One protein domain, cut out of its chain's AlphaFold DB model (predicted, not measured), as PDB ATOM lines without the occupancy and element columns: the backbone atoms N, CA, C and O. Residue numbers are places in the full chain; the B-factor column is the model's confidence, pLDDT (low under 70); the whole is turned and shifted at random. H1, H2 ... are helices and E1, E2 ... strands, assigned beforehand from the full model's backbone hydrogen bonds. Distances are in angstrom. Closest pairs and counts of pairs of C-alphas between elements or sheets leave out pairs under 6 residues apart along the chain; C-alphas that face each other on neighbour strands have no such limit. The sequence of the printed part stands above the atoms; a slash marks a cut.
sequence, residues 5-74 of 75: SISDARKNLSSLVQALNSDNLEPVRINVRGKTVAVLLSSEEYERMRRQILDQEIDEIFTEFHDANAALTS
ATOM      1  N   SER A   5      78.477   3.546   4.079       92.00
ATOM      2  CA  SER A   5      77.862   2.261   4.425       92.00
ATOM      3  C   SER A   5      78.907   1.290   4.992       92.00
ATOM      4  O   SER A   5      80.082   1.338   4.624       92.00
ATOM      5  N   ILE A   6      78.493   0.343   5.841       92.00
ATOM      6  CA  ILE A   6      79.399  -0.713   6.332       92.00
ATOM      7  C   ILE A   6      80.046  -1.527   5.199       92.00
ATOM      8  O   ILE A   6      81.187  -1.969   5.323       92.00
ATOM      9  N   SER A   7      79.334  -1.718   4.086       92.25
ATOM     10  CA  SER A   7      79.849  -2.443   2.922       92.25
ATOM     11  C   SER A   7      81.008  -1.694   2.270       92.25
ATOM     12  O   SER A   7      82.018  -2.310   1.928       92.25
ATOM     13  N   ASP A   8      80.889  -0.375   2.140       90.25
ATOM     14  CA  ASP A   8      81.916   0.468   1.524       90.25
ATOM     15  C   ASP A   8      83.094   0.695   2.470       90.25
ATOM     16  O   ASP A   8      84.247   0.642   2.042       90.25
ATOM     17  N   ALA A   9      82.821   0.841   3.768       90.50
ATOM     18  CA  ALA A   9      83.855   0.914   4.792       90.50
ATOM     19  C   ALA A   9      84.715  -0.359   4.820       90.50
ATOM     20  O   ALA A   9      85.937  -0.280   4.895       90.50
ATOM     21  N   ARG A  10      84.100  -1.545   4.686       90.81
ATOM     22  CA  ARG A  10      84.833  -2.820   4.632       90.81
ATOM     23  C   ARG A  10      85.722  -2.944   3.399       90.81
ATOM     24  O   ARG A  10      86.831  -3.452   3.517       90.81
ATOM     25  N   LYS A  11      85.243  -2.506   2.233       94.31
ATOM     26  CA  LYS A  11      86.016  -2.563   0.980       94.31
ATOM     27  C   LYS A  11      87.232  -1.638   1.006       94.31
ATOM     28  O   LYS A  11      88.252  -1.978   0.424       94.31
ATOM     29  N   ASN A  12      87.122  -0.502   1.694       91.94
ATOM     30  CA  ASN A  12      88.126   0.561   1.671       91.94
ATOM     31  C   ASN A  12      88.879   0.727   3.001       91.94
ATOM     32  O   ASN A  12      89.533   1.746   3.206       91.94
ATOM     33  N   LEU A  13      88.802  -0.251   3.912       90.44
ATOM     34  CA  LEU A  13      89.287  -0.106   5.289       90.44
ATOM     35  C   LEU A  13      90.759   0.321   5.368       90.44
ATOM     36  O   LEU A  13      91.082   1.231   6.124       90.44
ATOM     37  N   SER A  14      91.642  -0.293   4.578       91.25
ATOM     38  CA  SER A  14      93.069   0.058   4.572       91.25
ATOM     39  C   SER A  14      93.309   1.511   4.170       91.25
ATOM     40  O   SER A  14      94.086   2.196   4.829       91.25
ATOM     41  N   SER A  15      92.610   1.998   3.142       89.25
ATOM     42  CA  SER A  15      92.707   3.390   2.696       89.25
ATOM     43  C   SER A  15      92.160   4.356   3.746       89.25
ATOM     44  O   SER A  15      92.755   5.401   3.979       89.25
ATOM     45  N   LEU A  16      91.063   3.991   4.421       89.12
ATOM     46  CA  LEU A  16      90.481   4.793   5.504       89.12
ATOM     47  C   LEU A  16      91.437   4.899   6.700       89.12
ATOM     48  O   LEU A  16      91.636   5.984   7.232       89.12
ATOM     49  N   VAL A  17      92.074   3.794   7.094       88.25
ATOM     50  CA  VAL A  17      93.068   3.792   8.180       88.25
ATOM     51  C   VAL A  17      94.317   4.590   7.795       88.25
ATOM     52  O   VAL A  17      94.843   5.328   8.619       88.25
ATOM     53  N   GLN A  18      94.789   4.487   6.550       87.50
ATOM     54  CA  GLN A  18      95.913   5.299   6.070       87.50
ATOM     55  C   GLN A  18      95.577   6.793   6.043       87.50
ATOM     56  O   GLN A  18      96.403   7.603   6.460       87.50
ATOM     57  N   ALA A  19      94.367   7.160   5.614       85.44
ATOM     58  CA  ALA A  19      93.908   8.545   5.632       85.44
ATOM     59  C   ALA A  19      93.897   9.105   7.065       85.44
ATOM     60  O   ALA A  19      94.451  10.167   7.308       85.44
ATOM     61  N   LEU A  20      93.406   8.329   8.034       85.31
ATOM     62  CA  LEU A  20      93.386   8.718   9.451       85.31
ATOM     63  C   LEU A  20      94.767   8.786  10.120       85.31
ATOM     64  O   LEU A  20      94.876   9.326  11.216       85.31
ATOM     65  N   ASN A  21      95.803   8.226   9.496       80.44
ATOM     66  CA  ASN A  21      97.187   8.306   9.971       80.44
ATOM     67  C   ASN A  21      98.016   9.366   9.229       80.44
ATOM     68  O   ASN A  21      99.188   9.548   9.548       80.44
ATOM     69  N   SER A  22      97.445  10.016   8.214       80.06
ATOM     70  CA  SER A  22      98.065  11.158   7.535       80.06
ATOM     71  C   SER A  22      97.507  12.464   8.106       80.06
ATOM     72  O   SER A  22      96.569  12.443   8.900       80.06
ATOM     73  N   ASP A  23      98.065  13.611   7.707       69.44
ATOM     74  CA  ASP A  23      97.691  14.932   8.250       69.44
ATOM     75  C   ASP A  23      96.201  15.301   8.045       69.44
ATOM     76  O   ASP A  23      95.713  16.288   8.593       69.44
ATOM     77  N   ASN A  24      95.458  14.495   7.280       63.91
ATOM     78  CA  ASN A  24      94.028  14.631   7.021       63.91
ATOM     79  C   ASN A  24      93.205  13.758   7.992       63.91
ATOM     80  O   ASN A  24      92.592  12.757   7.620       63.91
ATOM     81  N   LEU A  25      93.189  14.164   9.262       68.31
ATOM     82  CA  LEU A  25      92.561  13.485  10.407       68.31
ATOM     83  C   LEU A  25      91.017  13.538  10.428       68.31
ATOM     84  O   LEU A  25      90.410  13.543  11.501       68.31
ATOM     85  N   GLU A  26      90.341  13.606   9.281       81.50
ATOM     86  CA  GLU A  26      88.881  13.738   9.280       81.50
ATOM     87  C   GLU A  26      88.182  12.444   9.757       81.50
ATOM     88  O   GLU A  26      88.371  11.381   9.156       81.50
ATOM     89  N   PRO A  27      87.324  12.500  10.798       86.44
ATOM     90  CA  PRO A  27      86.618  11.326  11.305       86.44
ATOM     91  C   PRO A  27      85.640  10.735  10.287       86.44
ATOM     92  O   PRO A  27      84.789  11.425   9.724       86.44
ATOM     93  N   VAL A  28      85.667   9.417  10.122       90.00
ATOM     94  CA  VAL A  28      84.812   8.712   9.161       90.00
ATOM     95  C   VAL A  28      83.592   8.138   9.869       90.00
ATOM     96  O   VAL A  28      83.701   7.283  10.745       90.00
ATOM     97  N   ARG A  29      82.394   8.569   9.465       91.44
ATOM     98  CA  ARG A  29      81.126   8.035   9.987       91.44
ATOM     99  C   ARG A  29      80.707   6.803   9.191       91.44
ATOM    100  O   ARG A  29      80.578   6.879   7.974       91.44
ATOM    101  N   ILE A  30      80.448   5.694   9.876       92.12
ATOM    102  CA  ILE A  30      80.042   4.414   9.292       92.12
ATOM    103  C   ILE A  30      78.617   4.091   9.738       92.12
ATOM    104  O   ILE A  30      78.341   3.863  10.918       92.12
ATOM    105  N   ASN A  31      77.702   4.042   8.776       92.31
ATOM    106  CA  ASN A  31      76.317   3.668   8.990       92.31
ATOM    107  C   ASN A  31      76.135   2.148   8.870       92.31
ATOM    108  O   ASN A  31      76.526   1.517   7.881       92.31
ATOM    109  N   VAL A  32      75.490   1.567   9.878       90.50
ATOM    110  CA  VAL A  32      75.186   0.140   9.954       90.50
ATOM    111  C   VAL A  32      73.682  -0.017  10.133       90.50
ATOM    112  O   VAL A  32      73.098   0.509  11.077       90.50
ATOM    113  N   ARG A  33      73.036  -0.754   9.224       88.44
ATOM    114  CA  ARG A  33      71.577  -0.919   9.239       88.44
ATOM    115  C   ARG A  33      71.107  -1.486  10.583       88.44
ATOM    116  O   ARG A  33      71.547  -2.558  10.989       88.44
ATOM    117  N   GLY A  34      70.181  -0.776  11.228       89.81
ATOM    118  CA  GLY A  34      69.588  -1.183  12.506       89.81
ATOM    119  C   GLY A  34      70.488  -0.974  13.728       89.81
ATOM    120  O   GLY A  34      70.178  -1.509  14.787       89.81
ATOM    121  N   LYS A  35      71.594  -0.230  13.600       90.81
ATOM    122  CA  LYS A  35      72.483   0.117  14.714       90.81
ATOM    123  C   LYS A  35      72.791   1.610  14.724       90.81
ATOM    124  O   LYS A  35      72.608   2.303  13.725       90.81
ATOM    125  N   THR A  36      73.290   2.084  15.858       89.50
ATOM    126  CA  THR A  36      73.847   3.431  15.988       89.50
ATOM    127  C   THR A  36      75.035   3.604  15.041       89.50
ATOM    128  O   THR A  36      75.795   2.662  14.804       89.50
ATOM    129  N   VAL A  37      75.185   4.812  14.493       90.94
ATOM    130  CA  VAL A  37      76.316   5.181  13.634       90.94
ATOM    131  C   VAL A  37      77.619   5.015  14.414       90.94
ATOM    132  O   VAL A  37      77.749   5.528  15.523       90.94
ATOM    133  N   ALA A  38      78.578   4.308  13.823       90.75
ATOM    134  CA  ALA A  38      79.930   4.197  14.354       90.75
ATOM    135  C   ALA A  38      80.815   5.299  13.759       90.75
ATOM    136  O   ALA A  38      80.581   5.746  12.635       90.75
ATOM    137  N   VAL A  39      81.843   5.724  14.489       90.81
ATOM    138  CA  VAL A  39      82.831   6.695  14.001       90.81
ATOM    139  C   VAL A  39      84.209   6.058  14.079       90.81
ATOM    140  O   VAL A  39      84.565   5.472  15.098       90.81
ATOM    141  N   LEU A  40      84.962   6.154  12.991       90.00
ATOM    142  CA  LEU A  40      86.364   5.783  12.923       90.00
ATOM    143  C   LEU A  40      87.199   7.066  12.976       90.00
ATOM    144  O   LEU A  40      86.987   7.976  12.178       90.00
ATOM    145  N   LEU A  41      88.123   7.129  13.923       90.19
ATOM    146  CA  LEU A  41      89.025   8.254  14.154       90.19
ATOM    147  C   LEU A  41      90.407   7.729  14.565       90.19
ATOM    148  O   LEU A  41      90.553   6.533  14.839       90.19
ATOM    149  N   SER A  42      91.417   8.600  14.586       88.50
ATOM    150  CA  SER A  42      92.752   8.225  15.055       88.50
ATOM    151  C   SER A  42      92.745   7.954  16.565       88.50
ATOM    152  O   SER A  42      91.949   8.522  17.319       88.50
ATOM    153  N   SER A  43      93.653   7.091  17.027       86.50
ATOM    154  CA  SER A  43      93.778   6.782  18.458       86.50
ATOM    155  C   SER A  43      94.125   8.018  19.289       86.50
ATOM    156  O   SER A  43      93.663   8.150  20.417       86.50
ATOM    157  N   GLU A  44      94.925   8.931  18.734       87.88
ATOM    158  CA  GLU A  44      95.296  10.172  19.416       87.88
ATOM    159  C   GLU A  44      94.078  11.073  19.636       87.88
ATOM    160  O   GLU A  44      93.868  11.565  20.745       87.88
ATOM    161  N   GLU A  45      93.244  11.240  18.608       86.50
ATOM    162  CA  GLU A  45      92.043  12.068  18.703       86.50
ATOM    163  C   GLU A  45      91.031  11.466  19.683       86.50
ATOM    164  O   GLU A  45      90.409  12.186  20.463       86.50
ATOM    165  N   TYR A  46      90.929  10.134  19.721       89.75
ATOM    166  CA  TYR A  46      90.072   9.438  20.676       89.75
ATOM    167  C   TYR A  46      90.497   9.717  22.119       89.75
ATOM    168  O   TYR A  46      89.671  10.093  22.953       89.75
ATOM    169  N   GLU A  47      91.788   9.568  22.421       90.44
ATOM    170  CA  GLU A  47      92.302   9.825  23.766       90.44
ATOM    171  C   GLU A  47      92.203  11.307  24.145       90.44
ATOM    172  O   GLU A  47      91.922  11.622  25.301       90.44
ATOM    173  N   ARG A  48      92.374  12.225  23.186       88.62
ATOM    174  CA  ARG A  48      92.180  13.666  23.403       88.62
ATOM    175  C   ARG A  48      90.743  13.982  23.809       88.62
ATOM    176  O   ARG A  48      90.538  14.606  24.847       88.62
ATOM    177  N   MET A  49      89.764  13.508  23.037       87.94
ATOM    178  CA  MET A  49      88.343  13.694  23.347       87.94
ATOM    179  C   MET A  49      87.982  13.072  24.696       87.94
ATOM    180  O   MET A  49      87.278  13.678  25.500       87.94
ATOM    181  N   ARG A  50      88.492  11.867  24.971       90.50
ATOM    182  CA  ARG A  50      88.242  11.173  26.234       90.50
ATOM    183  C   ARG A  50      88.772  11.955  27.434       90.50
ATOM    184  O   ARG A  50      88.070  12.047  28.433       90.50
ATOM    185  N   ARG A  51      89.983  12.517  27.346       90.62
ATOM    186  CA  ARG A  51      90.538  13.365  28.413       90.62
ATOM    187  C   ARG A  51      89.708  14.623  28.620       90.62
ATOM    188  O   ARG A  51      89.360  14.897  29.751       90.62
ATOM    189  N   GLN A  52      89.314  15.309  27.548       90.06
ATOM    190  CA  GLN A  52      88.476  16.510  27.652       90.06
ATOM    191  C   GLN A  52      87.143  16.248  28.359       90.06
ATOM    192  O   GLN A  52      86.730  17.052  29.185       90.06
ATOM    193  N   ILE A  53      86.484  15.125  28.053       89.25
ATOM    194  CA  ILE A  53      85.237  14.741  28.728       89.25
ATOM    195  C   ILE A  53      85.490  14.496  30.217       89.25
ATOM    196  O   ILE A  53      84.751  15.004  31.049       89.25
ATOM    197  N   LEU A  54      86.549  13.754  30.553       87.75
ATOM    198  CA  LEU A  54      86.893  13.470  31.946       87.75
ATOM    199  C   LEU A  54      87.263  14.740  32.716       87.75
ATOM    200  O   LEU A  54      86.814  14.905  33.843       87.75
ATOM    201  N   ASP A  55      88.052  15.631  32.117       87.56
ATOM    202  CA  ASP A  55      88.430  16.906  32.726       87.56
ATOM    203  C   ASP A  55      87.180  17.751  33.004       87.56
ATOM    204  O   ASP A  55      87.026  18.271  34.104       87.56
ATOM    205  N   GLN A  56      86.236  17.801  32.058       88.62
ATOM    206  CA  GLN A  56      84.973  18.511  32.247       88.62
ATOM    207  C   GLN A  56      84.113  17.896  33.364       88.62
ATOM    208  O   GLN A  56      83.616  18.622  34.221       88.62
ATOM    209  N   GLU A  57      83.948  16.570  33.387       83.88
ATOM    210  CA  GLU A  57      83.190  15.882  34.443       83.88
ATOM    211  C   GLU A  57      83.819  16.108  35.826       83.88
ATOM    212  O   GLU A  57      83.117  16.307  36.818       83.88
ATOM    213  N   ILE A  58      85.152  16.103  35.900       82.62
ATOM    214  CA  ILE A  58      85.894  16.372  37.131       82.62
ATOM    215  C   ILE A  58      85.703  17.828  37.563       82.62
ATOM    216  O   ILE A  58      85.387  18.068  38.727       82.62
ATOM    217  N   ASP A  59      85.848  18.793  36.655       84.00
ATOM    218  CA  ASP A  59      85.662  20.216  36.950       84.00
ATOM    219  C   ASP A  59      84.251  20.511  37.476       84.00
ATOM    220  O   ASP A  59      84.089  21.288  38.422       84.00
ATOM    221  N   GLU A  60      83.229  19.855  36.922       80.88
ATOM    222  CA  GLU A  60      81.846  19.955  37.398       80.88
ATOM    223  C   GLU A  60      81.716  19.452  38.847       80.88
ATOM    224  O   GLU A  60      81.173  20.164  39.697       80.88
ATOM    225  N   ILE A  61      82.306  18.296  39.175       79.12
ATOM    226  CA  ILE A  61      82.332  17.757  40.547       79.12
ATOM    227  C   ILE A  61      83.090  18.701  41.491       79.12
ATOM    228  O   ILE A  61      82.621  19.009  42.589       79.12
ATOM    229  N   PHE A  62      84.268  19.189  41.099       79.81
ATOM    230  CA  PHE A  62      85.062  20.084  41.948       79.81
ATOM    231  C   PHE A  62      84.379  21.431  42.182       79.81
ATOM    232  O   PHE A  62      84.537  22.004  43.264       79.81
ATOM    233  N   THR A  63      83.612  21.910  41.205       79.56
ATOM    234  CA  THR A  63      82.790  23.116  41.329       79.56
ATOM    235  C   THR A  63      81.613  22.887  42.276       79.56
ATOM    236  O   THR A  63      81.360  23.724  43.139       79.56
ATOM    237  N   GLU A  64      80.924  21.749  42.177       82.44
ATOM    238  CA  GLU A  64      79.809  21.411  43.071       82.44
ATOM    239  C   GLU A  64      80.265  21.261  44.531       82.44
ATOM    240  O   GLU A  64      79.614  21.753  45.452       82.44
ATOM    241  N   PHE A  65      81.429  20.649  44.752       80.06
ATOM    242  CA  PHE A  65      81.989  20.421  46.087       80.06
ATOM    243  C   PHE A  65      83.050  21.456  46.488       80.06
ATOM    244  O   PHE A  65      83.890  21.181  47.350       80.06
ATOM    245  N   HIS A  66      83.019  22.651  45.891       76.31
ATOM    246  CA  HIS A  66      84.053  23.675  46.053       76.31
ATOM    247  C   HIS A  66      84.351  24.015  47.522       76.31
ATOM    248  O   HIS A  66      85.513  24.002  47.924       76.31
ATOM    249  N   ASP A  67      83.320  24.226  48.344       73.94
ATOM    250  CA  ASP A  67      83.475  24.578  49.765       73.94
ATOM    251  C   ASP A  67      84.129  23.450  50.584       73.94
ATOM    252  O   ASP A  67      84.979  23.698  51.443       73.94
ATOM    253  N   ALA A  68      83.780  22.192  50.293       76.00
ATOM    254  CA  ALA A  68      84.372  21.025  50.945       76.00
ATOM    255  C   ALA A  68      85.832  20.819  50.509       76.00
ATOM    256  O   ALA A  68      86.700  20.540  51.338       76.00
ATOM    257  N   ASN A  69      86.122  21.016  49.222       74.75
ATOM    258  CA  ASN A  69      87.470  20.927  48.671       74.75
ATOM    259  C   ASN A  69      88.378  22.049  49.204       74.75
ATOM    260  O   ASN A  69      89.524  21.792  49.587       74.75
ATOM    261  N   ALA A  70      87.869  23.279  49.316       75.75
ATOM    262  CA  ALA A  70      88.590  24.405  49.904       75.75
ATOM    263  C   ALA A  70      88.935  24.148  51.382       75.75
ATOM    264  O   ALA A  70      90.078  24.363  51.791       75.75
ATOM    265  N   ALA A  71      87.993  23.598  52.157       76.69
ATOM    266  CA  ALA A  71      88.208  23.238  53.561       76.69
ATOM    267  C   ALA A  71      89.230  22.100  53.758       76.69
ATOM    268  O   ALA A  71      89.949  22.075  54.756       76.69
ATOM    269  N   LEU A  72      89.321  21.159  52.811       74.19
ATOM    270  CA  LEU A  72      90.339  20.098  52.819       74.19
ATOM    271  C   LEU A  72      91.738  20.617  52.459       74.19
ATOM    272  O   LEU A  72      92.734  20.048  52.907       74.19
ATOM    273  N   THR A  73      91.811  21.689  51.668       75.50
ATOM    274  CA  THR A  73      93.070  22.298  51.218       75.50
ATOM    275  C   THR A  73      93.624  23.301  52.238       75.50
ATOM    276  O   THR A  73      94.833  23.506  52.300       75.50
ATOM    277  N   SER A  74      92.770  23.902  53.076       58.47
ATOM    278  CA  SER A  74      93.151  24.885  54.103       58.47
ATOM    279  C   SER A  74      93.730  24.252  55.381       58.47
ATOM    280  O   SER A  74      93.282  24.568  56.489       58.47
TER     281      SER A  74
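This is residues 5 to 74 of the 75 residues of the protein "Antitoxin" of Sutterella seckii (UniProt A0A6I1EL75). A small head, the antiparallel hairpin E1 E2 with the short helices H1 and H2 beside it, gives way to one long helical arm, H3, and the short helix H4 turns across the arm's far end. Residues 46 to 61 of H3 stick out from the head, and the arm makes the length. The printed part has 70 residues, with four named helices and two named strands in the order H1 H2 E1 E2 H3 H4; the class is mostly helix. The whole is extended, with a radius of gyration of the C-alphas of 19.3 A, and flat, spanning 60 by 32 by 12 A.

Look first at the sheet: E1 is residues 28 to 31 and E2 is residues 38 to 40. Find C-alpha 43 at (93.778, 6.782, 18.458); from there H3, residues 43 to 64, runs 31.9 A to C-alpha 64 at (79.809, 21.411, 43.071). H4 is residues 66 to 73. Go back to C-alpha 6 at (79.399, -0.713, 6.332) for H1, residues 6 to 11; H2, residues 13 to 20, follows.

In the hairpin E1 and E2, at 155 degrees, find N 28 and O 40 within hydrogen-bond range at 2.8 A, and N 38 and O 30 at 2.9 A. The closest C-alphas of H1 and E1, Ile 6 and Ile 30, are 6.0 A apart. H1 and H2 are close but not clearly touching, about perpendicular at 88 degrees; their closest C-alphas, Ala 9 and Leu 16, are 7.7 A apart. H3 and H4 are close but not clearly touching, about perpendicular at 87 degrees, with the C-alphas of Phe 62 and Asn 69 closest at 7.2 A. H3 is apart from H1, H2 and E1. In H1, H2, H3 and H4 every O i to N i+4 pair is within hydrogen-bond range.

The two C-alphas farthest apart, those of Lys 11 and Ser 74, are 60.2 A apart. The printed part has no cut, and no link is long. Look for pLDDT under 70 at residues 23 to 25 and residue 74.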